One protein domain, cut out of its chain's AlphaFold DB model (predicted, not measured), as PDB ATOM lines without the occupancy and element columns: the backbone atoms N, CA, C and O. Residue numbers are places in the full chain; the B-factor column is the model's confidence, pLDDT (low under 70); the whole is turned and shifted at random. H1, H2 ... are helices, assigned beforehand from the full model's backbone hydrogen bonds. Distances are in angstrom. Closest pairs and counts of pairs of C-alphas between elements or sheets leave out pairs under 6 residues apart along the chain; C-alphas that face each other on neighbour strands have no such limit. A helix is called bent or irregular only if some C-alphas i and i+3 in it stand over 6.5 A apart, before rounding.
ATOM      1  N   LYS A   2       5.319 -29.546  87.671       97.44
ATOM      2  CA  LYS A   2       6.346 -30.545  87.277       97.44
ATOM      3  C   LYS A   2       6.480 -30.728  85.756       97.44
ATOM      4  O   LYS A   2       7.587 -30.894  85.259       97.44
ATOM      5  N   ILE A   3       5.358 -30.673  85.031       97.19
ATOM      6  CA  ILE A   3       5.319 -30.770  83.563       97.19
ATOM      7  C   ILE A   3       6.077 -29.611  82.908       97.19
ATOM      8  O   ILE A   3       6.847 -29.858  81.996       97.19
ATOM      9  N   ILE A   4       5.931 -28.381  83.411       98.12
ATOM     10  CA  ILE A   4       6.625 -27.200  82.875       98.12
ATOM     11  C   ILE A   4       8.141 -27.347  83.021       98.12
ATOM     12  O   ILE A   4       8.869 -27.182  82.050       98.12
ATOM     13  N   VAL A   5       8.622 -27.774  84.193       98.50
ATOM     14  CA  VAL A   5      10.061 -28.023  84.404       98.50
ATOM     15  C   VAL A   5      10.584 -29.121  83.469       98.50
ATOM     16  O   VAL A   5      11.651 -28.987  82.876       98.50
ATOM     17  N   ARG A   6       9.812 -30.200  83.281       98.50
ATOM     18  CA  ARG A   6      10.181 -31.297  82.368       98.50
ATOM     19  C   ARG A   6      10.152 -30.888  80.898       98.50
ATOM     20  O   ARG A   6      11.024 -31.311  80.150       98.50
ATOM     21  N   ALA A   7       9.189 -30.065  80.494       98.12
ATOM     22  CA  ALA A   7       9.145 -29.494  79.155       98.12
ATOM     23  C   ALA A   7      10.364 -28.591  78.911       98.12
ATOM     24  O   ALA A   7      10.965 -28.662  77.846       98.12
ATOM     25  N   GLY A   8      10.798 -27.835  79.923       98.12
ATOM     26  CA  GLY A   8      12.043 -27.068  79.876       98.12
ATOM     27  C   GLY A   8      13.261 -27.941  79.593       98.12
ATOM     28  O   GLY A   8      14.003 -27.674  78.653       98.12
ATOM     29  N   LEU A   9      13.426 -29.035  80.344       98.44
ATOM     30  CA  LEU A   9      14.484 -30.012  80.066       98.44
ATOM     31  C   LEU A   9      14.386 -30.560  78.635       98.44
ATOM     32  O   LEU A   9      15.399 -30.657  77.951       98.44
ATOM     33  N   ALA A  10      13.182 -30.891  78.163       97.19
ATOM     34  CA  ALA A  10      12.980 -31.419  76.816       97.19
ATOM     35  C   ALA A  10      13.436 -30.448  75.708       97.19
ATOM     36  O   ALA A  10      13.961 -30.906  74.697       97.19
ATOM     37  N   LEU A  11      13.327 -29.129  75.908       97.25
ATOM     38  CA  LEU A  11      13.819 -28.134  74.940       97.25
ATOM     39  C   LEU A  11      15.343 -28.178  74.749       97.25
ATOM     40  O   LEU A  11      15.845 -27.800  73.688       97.25
ATOM     41  N   VAL A  12      16.086 -28.633  75.762       97.06
ATOM     42  CA  VAL A  12      17.559 -28.645  75.759       97.06
ATOM     43  C   VAL A  12      18.149 -30.051  75.678       97.06
ATOM     44  O   VAL A  12      19.338 -30.188  75.399       97.06
ATOM     45  N   ILE A  13      17.339 -31.099  75.869       95.19
ATOM     46  CA  ILE A  13      17.801 -32.484  76.051       95.19
ATOM     47  C   ILE A  13      18.675 -32.985  74.897       95.19
ATOM     48  O   ILE A  13      19.675 -33.655  75.135       95.19
ATOM     49  N   THR A  14      18.342 -32.624  73.653       92.88
ATOM     50  CA  THR A  14      19.108 -33.047  72.473       92.88
ATOM     51  C   THR A  14      20.441 -32.314  72.352       92.88
ATOM     52  O   THR A  14      21.419 -32.908  71.915       92.88
ATOM     53  N   LYS A  15      20.504 -31.045  72.777       93.94
ATOM     54  CA  LYS A  15      21.737 -30.239  72.769       93.94
ATOM     55  C   LYS A  15      22.666 -30.600  73.929       93.94
ATOM     56  O   LYS A  15      23.878 -30.600  73.755       93.94
ATOM     57  N   ALA A  16      22.097 -30.896  75.094       95.94
ATOM     58  CA  ALA A  16      22.831 -31.265  76.303       95.94
ATOM     59  C   ALA A  16      23.201 -32.755  76.366       95.94
ATOM     60  O   ALA A  16      24.005 -33.149  77.210       95.94
ATOM     61  N   ASN A  17      22.575 -33.593  75.529       95.62
ATOM     62  CA  ASN A  17      22.712 -35.052  75.523       95.62
ATOM     63  C   ASN A  17      22.594 -35.685  76.926       95.62
ATOM     64  O   ASN A  17      23.297 -36.632  77.270       95.62
ATOM     65  N   THR A  18      21.732 -35.112  77.769       95.81
ATOM     66  CA  THR A  18      21.637 -35.449  79.192       95.81
ATOM     67  C   THR A  18      20.180 -35.485  79.618       95.81
ATOM     68  O   THR A  18      19.436 -34.536  79.387       95.81
ATOM     69  N   TYR A  19      19.782 -36.560  80.297       96.38
ATOM     70  CA  TYR A  19      18.468 -36.695  80.918       96.38
ATOM     71  C   TYR A  19      18.594 -36.773  82.440       96.38
ATOM     72  O   TYR A  19      19.499 -37.408  82.973       96.38
ATOM     73  N   THR A  20      17.631 -36.185  83.146       97.06
ATOM     74  CA  THR A  20      17.491 -36.324  84.595       97.06
ATOM     75  C   THR A  20      16.022 -36.439  84.985       97.06
ATOM     76  O   THR A  20      15.140 -35.825  84.381       97.06
ATOM     77  N   ARG A  21      15.750 -37.251  86.011       96.50
ATOM     78  CA  ARG A  21      14.407 -37.388  86.594       96.50
ATOM     79  C   ARG A  21      14.112 -36.300  87.625       96.50
ATOM     80  O   ARG A  21      12.934 -36.034  87.893       96.50
ATOM     81  N   ASP A  22      15.162 -35.695  88.174       98.12
ATOM     82  CA  ASP A  22      15.089 -34.742  89.271       98.12
ATOM     83  C   ASP A  22      14.829 -33.330  88.747       98.12
ATOM     84  O   ASP A  22      15.427 -32.876  87.771       98.12
ATOM     85  N   LEU A  23      13.924 -32.610  89.413       98.25
ATOM     86  CA  LEU A  23      13.453 -31.312  88.926       98.25
ATOM     87  C   LEU A  23      14.501 -30.202  89.070       98.25
ATOM     88  O   LEU A  23      14.565 -29.330  88.211       98.25
ATOM     89  N   TYR A  24      15.322 -30.225  90.124       98.38
ATOM     90  CA  TYR A  24      16.343 -29.194  90.328       98.38
ATOM     91  C   TYR A  24      17.463 -29.269  89.272       98.38
ATOM     92  O   TYR A  24      17.709 -28.252  88.623       98.38
ATOM     93  N   PRO A  25      18.080 -30.438  88.999       98.31
ATOM     94  CA  PRO A  25      19.025 -30.568  87.891       98.31
ATOM     95  C   PRO A  25      18.408 -30.239  86.525       98.31
ATOM     96  O   PRO A  25      19.061 -29.597  85.709       98.31
ATOM     97  N   ALA A  26      17.141 -30.607  86.287       98.50
ATOM     98  CA  ALA A  26      16.426 -30.238  85.061       98.50
ATOM     99  C   ALA A  26      16.315 -28.713  84.883       98.50
ATOM    100  O   ALA A  26      16.578 -28.196  83.799       98.50
ATOM    101  N   TYR A  27      15.961 -27.993  85.954       98.38
ATOM    102  CA  TYR A  27      15.941 -26.528  85.976       98.38
ATOM    103  C   TYR A  27      17.329 -25.935  85.702       98.38
ATOM    104  O   TYR A  27      17.448 -25.084  84.824       98.38
ATOM    105  N   LYS A  28      18.373 -26.392  86.409       98.62
ATOM    106  CA  LYS A  28      19.731 -25.850  86.248       98.62
ATOM    107  C   LYS A  28      20.236 -26.020  84.821       98.62
ATOM    108  O   LYS A  28      20.682 -25.040  84.235       98.62
ATOM    109  N   LEU A  29      20.069 -27.212  84.252       98.50
ATOM    110  CA  LEU A  29      20.462 -27.478  82.875       98.50
ATOM    111  C   LEU A  29      19.681 -26.606  81.884       98.50
ATOM    112  O   LEU A  29      20.273 -26.040  80.977       98.50
ATOM    113  N   PHE A  30      18.368 -26.427  82.064       98.56
ATOM    114  CA  PHE A  30      17.598 -25.494  81.232       98.56
ATOM    115  C   PHE A  30      18.162 -24.062  81.296       98.56
ATOM    116  O   PHE A  30      18.306 -23.409  80.262       98.56
ATOM    117  N   SER A  31      18.505 -23.580  82.492       98.56
ATOM    118  CA  SER A  31      19.006 -22.216  82.705       98.56
ATOM    119  C   SER A  31      20.389 -21.956  82.110       98.56
ATOM    120  O   SER A  31      20.701 -20.808  81.821       98.56
ATOM    121  N   GLU A  32      21.193 -22.992  81.869       98.38
ATOM    122  CA  GLU A  32      22.463 -22.856  81.144       98.38
ATOM    123  C   GLU A  32      22.253 -22.498  79.663       98.38
ATOM    124  O   GLU A  32      23.057 -21.771  79.086       98.38
ATOM    125  N   TYR A  33      21.159 -22.967  79.052       98.06
ATOM    126  CA  TYR A  33      20.835 -22.707  77.641       98.06
ATOM    127  C   TYR A  33      19.890 -21.513  77.443       98.06
ATOM    128  O   TYR A  33      19.909 -20.909  76.372       98.06
ATOM    129  N   PHE A  34      19.071 -21.186  78.447       98.31
ATOM    130  CA  PHE A  34      18.105 -20.080  78.425       98.31
ATOM    131  C   PHE A  34      18.221 -19.213  79.695       98.31
ATOM    132  O   PHE A  34      17.290 -19.179  80.516       98.31
ATOM    133  N   PRO A  35      19.358 -18.525  79.908       98.38
ATOM    134  CA  PRO A  35      19.601 -17.737  81.119       98.38
ATOM    135  C   PRO A  35      18.571 -16.615  81.310       98.38
ATOM    136  O   PRO A  35      18.141 -16.337  82.429       98.38
ATOM    137  N   GLU A  36      18.072 -16.023  80.226       98.38
ATOM    138  CA  GLU A  36      17.041 -14.982  80.259       98.38
ATOM    139  C   GLU A  36      15.680 -15.487  80.764       98.38
ATOM    140  O   GLU A  36      14.812 -14.691  81.135       98.38
ATOM    141  N   LYS A  37      15.476 -16.810  80.799       98.62
ATOM    142  CA  LYS A  37      14.263 -17.457  81.318       98.62
ATOM    143  C   LYS A  37      14.472 -18.175  82.645       98.62
ATOM    144  O   LYS A  37      13.526 -18.791  83.145       98.62
ATOM    145  N   GLU A  38      15.649 -18.055  83.256       98.69
ATOM    146  CA  GLU A  38      15.966 -18.701  84.531       98.69
ATOM    147  C   GLU A  38      14.930 -18.379  85.616       98.69
ATOM    148  O   GLU A  38      14.402 -19.296  86.244       98.69
ATOM    149  N   SER A  39      14.593 -17.099  85.803       98.50
ATOM    150  CA  SER A  39      13.646 -16.666  86.843       98.50
ATOM    151  C   SER A  39      12.276 -17.342  86.697       98.50
ATOM    152  O   SER A  39      11.707 -17.849  87.665       98.50
ATOM    153  N   ASN A  40      11.780 -17.449  85.461       98.62
ATOM    154  CA  ASN A  40      10.514 -18.118  85.177       98.62
ATOM    155  C   ASN A  40      10.592 -19.627  85.443       98.62
ATOM    156  O   ASN A  40       9.682 -20.197  86.049       98.62
ATOM    157  N   MET A  41      11.686 -20.280  85.046       98.62
ATOM    158  CA  MET A  41      11.859 -21.710  85.303       98.62
ATOM    159  C   MET A  41      12.022 -22.011  86.797       98.62
ATOM    160  O   MET A  41      11.446 -22.981  87.295       98.62
ATOM    161  N   LYS A  42      12.737 -21.156  87.535       98.56
ATOM    162  CA  LYS A  42      12.856 -21.250  88.992       98.56
ATOM    163  C   LYS A  42      11.485 -21.139  89.659       98.56
ATOM    164  O   LYS A  42      11.150 -21.980  90.487       98.56
ATOM    165  N   LYS A  43      10.649 -20.191  89.228       98.00
ATOM    166  CA  LYS A  43       9.265 -20.057  89.711       98.00
ATOM    167  C   LYS A  43       8.427 -21.308  89.419       98.00
ATOM    168  O   LYS A  43       7.682 -21.777  90.278       98.00
ATOM    169  N   ALA A  44       8.579 -21.912  88.238       98.19
ATOM    170  CA  ALA A  44       7.921 -23.180  87.915       98.19
ATOM    171  C   ALA A  44       8.400 -24.344  88.808       98.19
ATOM    172  O   ALA A  44       7.584 -25.191  89.187       98.19
ATOM    173  N   LEU A  45       9.689 -24.385  89.159       98.50
ATOM    174  CA  LEU A  45      10.250 -25.348  90.111       98.50
ATOM    175  C   LEU A  45       9.683 -25.136  91.521       98.50
ATOM    176  O   LEU A  45       9.216 -26.095  92.132       98.50
ATOM    177  N   GLU A  46       9.662 -23.896  92.005       98.00
ATOM    178  CA  GLU A  46       9.082 -23.531  93.302       98.00
ATOM    179  C   GLU A  46       7.613 -23.958  93.371       98.00
ATOM    180  O   GLU A  46       7.237 -24.706  94.269       98.00
ATOM    181  N   TYR A  47       6.809 -23.636  92.357       97.19
ATOM    182  CA  TYR A  47       5.409 -24.067  92.264       97.19
ATOM    183  C   TYR A  47       5.219 -25.582  92.081       97.19
ATOM    184  O   TYR A  47       4.107 -26.097  92.214       97.19
ATOM    185  N   ALA A  48       6.264 -26.322  91.708       96.69
ATOM    186  CA  ALA A  48       6.218 -27.781  91.652       96.69
ATOM    187  C   ALA A  48       6.448 -28.424  93.029       96.69
ATOM    188  O   ALA A  48       5.987 -29.550  93.234       96.69
ATOM    189  N   ILE A  49       7.150 -27.724  93.925       96.56
ATOM    190  CA  ILE A  49       7.442 -28.130  95.306       96.56
ATOM    191  C   ILE A  49       6.339 -27.628  96.242       96.56
ATOM    192  O   ILE A  49       5.777 -28.402  97.013       96.56
ATOM    193  N   THR A  50       5.990 -26.350  96.119       96.44
ATOM    194  CA  THR A  50       4.974 -25.651  96.905       96.44
ATOM    195  C   THR A  50       3.939 -25.060  95.947       96.44
ATOM    196  O   THR A  50       4.141 -23.964  95.422       96.44
ATOM    197  N   PRO A  51       2.844 -25.789  95.658       93.25
ATOM    198  CA  PRO A  51       1.819 -25.328  94.730       93.25
ATOM    199  C   PRO A  51       1.216 -23.981  95.138       93.25
ATOM    200  O   PRO A  51       0.911 -23.747  96.305       93.25
ATOM    201  N   ILE A  52       1.008 -23.114  94.150       91.94
ATOM    202  CA  ILE A  52       0.302 -21.846  94.324       91.94
ATOM    203  C   ILE A  52      -1.216 -22.063  94.321       91.94
ATOM    204  O   ILE A  52      -1.731 -22.847  93.526       91.94
ATOM    205  N   ILE A  53      -1.923 -21.350  95.202       93.12
ATOM    206  CA  ILE A  53      -3.390 -21.399  95.324       93.12
ATOM    207  C   ILE A  53      -4.062 -20.327  94.446       93.12
ATOM    208  O   ILE A  53      -5.167 -20.535  93.958       93.12
ATOM    209  N   ASP A  54      -3.393 -19.191  94.215       96.12
ATOM    210  CA  ASP A  54      -3.911 -18.112  93.369       96.12
ATOM    211  C   ASP A  54      -3.887 -18.497  91.880       96.12
ATOM    212  O   ASP A  54      -2.852 -18.461  91.201       96.12
ATOM    213  N   THR A  55      -5.068 -18.842  91.371       94.12
ATOM    214  CA  THR A  55      -5.292 -19.225  89.977       94.12
ATOM    215  C   THR A  55      -5.037 -18.081  88.997       94.12
ATOM    216  O   THR A  55      -4.545 -18.339  87.900       94.12
ATOM    217  N   ASN A  56      -5.315 -16.825  89.355       96.75
ATOM    218  CA  ASN A  56      -5.116 -15.693  88.444       96.75
ATOM    219  C   ASN A  56      -3.625 -15.452  88.207       96.75
ATOM    220  O   ASN A  56      -3.192 -15.296  87.061       96.75
ATOM    221  N   LEU A  57      -2.827 -15.499  89.277       95.56
ATOM    222  CA  LEU A  57      -1.375 -15.388  89.161       95.56
ATOM    223  C   LEU A  57      -0.781 -16.573  88.386       95.56
ATOM    224  O   LEU A  57       0.133 -16.388  87.577       95.56
ATOM    225  N   LEU A  58      -1.305 -17.783  88.604       95.19
ATOM    226  CA  LEU A  58      -0.883 -18.969  87.862       95.19
ATOM    227  C   LEU A  58      -1.200 -18.851  86.364       95.19
ATOM    228  O   LEU A  58      -0.328 -19.122  85.541       95.19
ATOM    229  N   LEU A  59      -2.417 -18.433  86.009       96.50
ATOM    230  CA  LEU A  59      -2.836 -18.258  84.618       96.50
ATOM    231  C   LEU A  59      -2.026 -17.167  83.919       96.50
ATOM    232  O   LEU A  59      -1.560 -17.388  82.807       96.50
ATOM    233  N   SER A  60      -1.794 -16.028  84.576       97.06
ATOM    234  CA  SER A  60      -0.939 -14.966  84.031       97.06
ATOM    235  C   SER A  60       0.479 -15.476  83.750       97.06
ATOM    236  O   SER A  60       0.991 -15.288  82.647       97.06
ATOM    237  N   PHE A  61       1.073 -16.206  84.700       96.88
ATOM    238  CA  PHE A  61       2.388 -16.816  84.519       96.88
ATOM    239  C   PHE A  61       2.418 -17.816  83.352       96.88
ATOM    240  O   PHE A  61       3.342 -17.786  82.542       96.88
ATOM    241  N   LEU A  62       1.420 -18.700  83.250       96.38
ATOM    242  CA  LEU A  62       1.345 -19.692  82.173       96.38
ATOM    243  C   LEU A  62       1.091 -19.050  80.805       96.38
ATOM    244  O   LEU A  62       1.674 -19.495  79.822       96.38
ATOM    245  N   ASN A  63       0.282 -17.994  80.734       97.69
ATOM    246  CA  ASN A  63       0.015 -17.284  79.484       97.69
ATOM    247  C   ASN A  63       1.265 -16.587  78.943       97.69
ATOM    248  O   ASN A  63       1.444 -16.527  77.733       97.69
ATOM    249  N   GLU A  64       2.146 -16.088  79.807       97.56
ATOM    250  CA  GLU A  64       3.402 -15.484  79.364       97.56
ATOM    251  C   GLU A  64       4.479 -16.553  79.125       97.56
ATOM    252  O   GLU A  64       4.952 -16.750  78.002       97.56
ATOM    253  N   PHE A  65       4.856 -17.284  80.177       98.31
ATOM    254  CA  PHE A  65       5.973 -18.219  80.111       98.31
ATOM    255  C   PHE A  65       5.644 -19.462  79.283       98.31
ATOM    256  O   PHE A  65       6.475 -19.912  78.496       98.31
ATOM    257  N   GLY A  66       4.427 -19.991  79.409       97.19
ATOM    258  CA  GLY A  66       3.968 -21.130  78.616       97.19
ATOM    259  C   GLY A  66       3.904 -20.809  77.124       97.19
ATOM    260  O   GLY A  66       4.376 -21.611  76.324       97.19
ATOM    261  N   THR A  67       3.427 -19.621  76.739       98.06
ATOM    262  CA  THR A  67       3.428 -19.188  75.327       98.06
ATOM    263  C   THR A  67       4.845 -19.107  74.766       98.06
ATOM    264  O   THR A  67       5.102 -19.579  73.658       98.06
ATOM    265  N   TRP A  68       5.795 -18.580  75.544       98.50
ATOM    266  CA  TRP A  68       7.203 -18.604  75.149       98.50
ATOM    267  C   TRP A  68       7.724 -20.043  74.969       98.50
ATOM    268  O   TRP A  68       8.355 -20.338  73.955       98.50
ATOM    269  N   MET A  69       7.413 -20.957  75.895       98.38
ATOM    270  CA  MET A  69       7.831 -22.362  75.787       98.38
ATOM    271  C   MET A  69       7.254 -23.060  74.554       98.38
ATOM    272  O   MET A  69       7.961 -23.845  73.922       98.38
ATOM    273  N   VAL A  70       5.997 -22.779  74.197       98.12
ATOM    274  CA  VAL A  70       5.378 -23.298  72.969       98.12
ATOM    275  C   VAL A  70       6.147 -22.811  71.742       98.12
ATOM    276  O   VAL A  70       6.506 -23.625  70.896       98.12
ATOM    277  N   SER A  71       6.494 -21.522  71.682       97.75
ATOM    278  CA  SER A  71       7.290 -20.981  70.573       97.75
ATOM    279  C   SER A  71       8.664 -21.654  70.449       97.75
ATOM    280  O   SER A  71       9.091 -21.991  69.343       97.75
ATOM    281  N   GLU A  72       9.357 -21.909  71.563       97.50
ATOM    282  CA  GLU A  72      10.629 -22.645  71.533       97.50
ATOM    283  C   GLU A  72      10.454 -24.108  71.105       97.50
ATOM    284  O   GLU A  72      11.272 -24.630  70.345       97.50
ATOM    285  N   ALA A  73       9.371 -24.765  71.528       96.19
ATOM    286  CA  ALA A  73       9.056 -26.121  71.092       96.19
ATOM    287  C   ALA A  73       8.782 -26.183  69.580       96.19
ATOM    288  O   ALA A  73       9.256 -27.096  68.909       96.19
ATOM    289  N   GLU A  74       8.095 -25.192  69.011       95.69
ATOM    290  CA  GLU A  74       7.887 -25.085  67.562       95.69
ATOM    291  C   GLU A  74       9.198 -24.869  66.795       95.69
ATOM    292  O   GLU A  74       9.404 -25.466  65.736       95.69
ATOM    293  N   LYS A  75      10.116 -24.043  67.319       94.06
ATOM    294  CA  LYS A  75      11.458 -23.864  66.732       94.06
ATOM    295  C   LYS A  75      12.263 -25.159  66.772       94.06
ATOM    296  O   LYS A  75      12.937 -25.498  65.795       94.06
ATOM    297  N   TRP A  76      12.179 -25.887  67.884       92.88
ATOM    298  CA  TRP A  76      12.776 -27.211  68.014       92.88
ATOM    299  C   TRP A  76      12.178 -28.163  66.969       92.88
ATOM    300  O   TRP A  76      12.925 -28.734  66.179       92.88
ATOM    301  N   LEU A  77      10.847 -28.243  66.862       91.25
ATOM    302  CA  LEU A  77      10.166 -29.092  65.879       91.25
ATOM    303  C   LEU A  77      10.608 -28.781  64.449       91.25
ATOM    304  O   LEU A  77      10.970 -29.700  63.729       91.25
ATOM    305  N   LYS A  78      10.684 -27.507  64.054       90.75
ATOM    306  CA  LYS A  78      11.160 -27.110  62.715       90.75
ATOM    307  C   LYS A  78      12.607 -27.531  62.438       90.75
ATOM    308  O   LYS A  78      12.956 -27.771  61.287       90.75
ATOM    309  N   SER A  79      13.435 -27.614  63.479       87.69
ATOM    310  CA  SER A  79      14.853 -27.972  63.362       87.69
ATOM    311  C   SER A  79      15.075 -29.481  63.193       87.69
ATOM    312  O   SER A  79      16.024 -29.875  62.525       87.69
ATOM    313  N   TYR A  80      14.216 -30.321  63.785       82.38
ATOM    314  CA  TYR A  80      14.347 -31.791  63.753       82.38
ATOM    315  C   TYR A  80      13.339 -32.488  62.830       82.38
ATOM    316  O   TYR A  80      13.589 -33.594  62.362       82.38
ATOM    317  N   TYR A  81      12.223 -31.826  62.543       80.06
ATOM    318  CA  TYR A  81      11.174 -32.252  61.623       80.06
ATOM    319  C   TYR A  81      10.846 -31.092  60.674       80.06
ATOM    320  O   TYR A  81       9.784 -30.472  60.796       80.06
TER     321      TYR A  81
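AT A GLANCE: This is residues 2 to 81 of the 88 residues of an uncharacterized protein of Lysinibacillus sp. YR326 (UniProt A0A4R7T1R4). Three shorter helices, H1, H2 and H3, pack into a small cluster, and one long helix, H4, runs past one side of it, packing on H1 with residues 66 to 76 alone. H2 and H3 form a helical hairpin, H1 packs on H2 at a steep tilt and meets H3 with residues 2 to 8 alone; residues 50 to 57, of which 55 to 57 belong to H4, stick out at one end, and H4 runs along the longest axis. The printed part has 80 residues with four named helices, H1, H2, H3 and H4 in that order along the chain, and no named strand; the class is all helix. The whole is compact, with a radius of gyration of the C-alphas of 12.5 A, and elongated, with spans of 37 by 24 by 19 A.

IN THESE COORDINATES: H1 covers residues 2 to 16, from C-alpha 2 at (6.346, -30.545, 87.277), and is 19.8 A long from first to last C-alpha. It is irregular: C-alphas 11 and 14 are 7.6 A apart. H2 follows with residues 23 to 33. H3, residues 35 to 49, is 21.4 A long and also irregular, with C-alphas 36 and 39 at 7.6 A. H4, residues 55 to 80, runs 35.1 A from C-alpha 55 at (-5.292, -19.225, 89.977) to C-alpha 80 at (14.347, -31.791, 63.753), with a kink of 29 degrees near residue 62.

HOW THE PARTS SIT: H1 is the hub, touching the three other helices. H1 and H2 touch at a steep tilt of 47 degrees, the same way; their closest C-alphas, those of Leu 9 and Ala 26, are 5.4 A apart. With residues 2 to 8 alone H1 touches H3, at a steep tilt of 40 degrees, opposite ways; the closest C-alphas are those of Lys 2 and Ala 48, at 5.2 A. H4 touches H1 with residues 66 to 76 alone, at a shallow tilt of 25 degrees, the same way; the closest C-alphas are those of Leu 11 and Ala 73, at 6.4 A. In the hairpin of H2 and H3 the two helices touch at a shallow tilt of 9 degrees, opposite ways, with the closest C-alphas, those of Ser 31 and Glu 38, 5.0 A apart. H3 and H4 are close but not clearly touching; their closest C-alphas, those of Asn 40 and Phe 65, are 6.8 A apart. H2 and H4 are apart. The O i to N i+4 pairs within hydrogen-bond range are 8 of 11 in H1, 6 of 7 in H2, 9 of 11 in H3 and 21 of 22 in H4.

THE WHOLE: The two C-alphas farthest apart are those of Ile 53 and Tyr 81, at 38.3 A. The printed part has no cut. The links H2 to H3 and H3 to H4 are tight, and the link H1 to H2 is short. The mean pLDDT of the printed part is 96.4, and no printed residue is under 70.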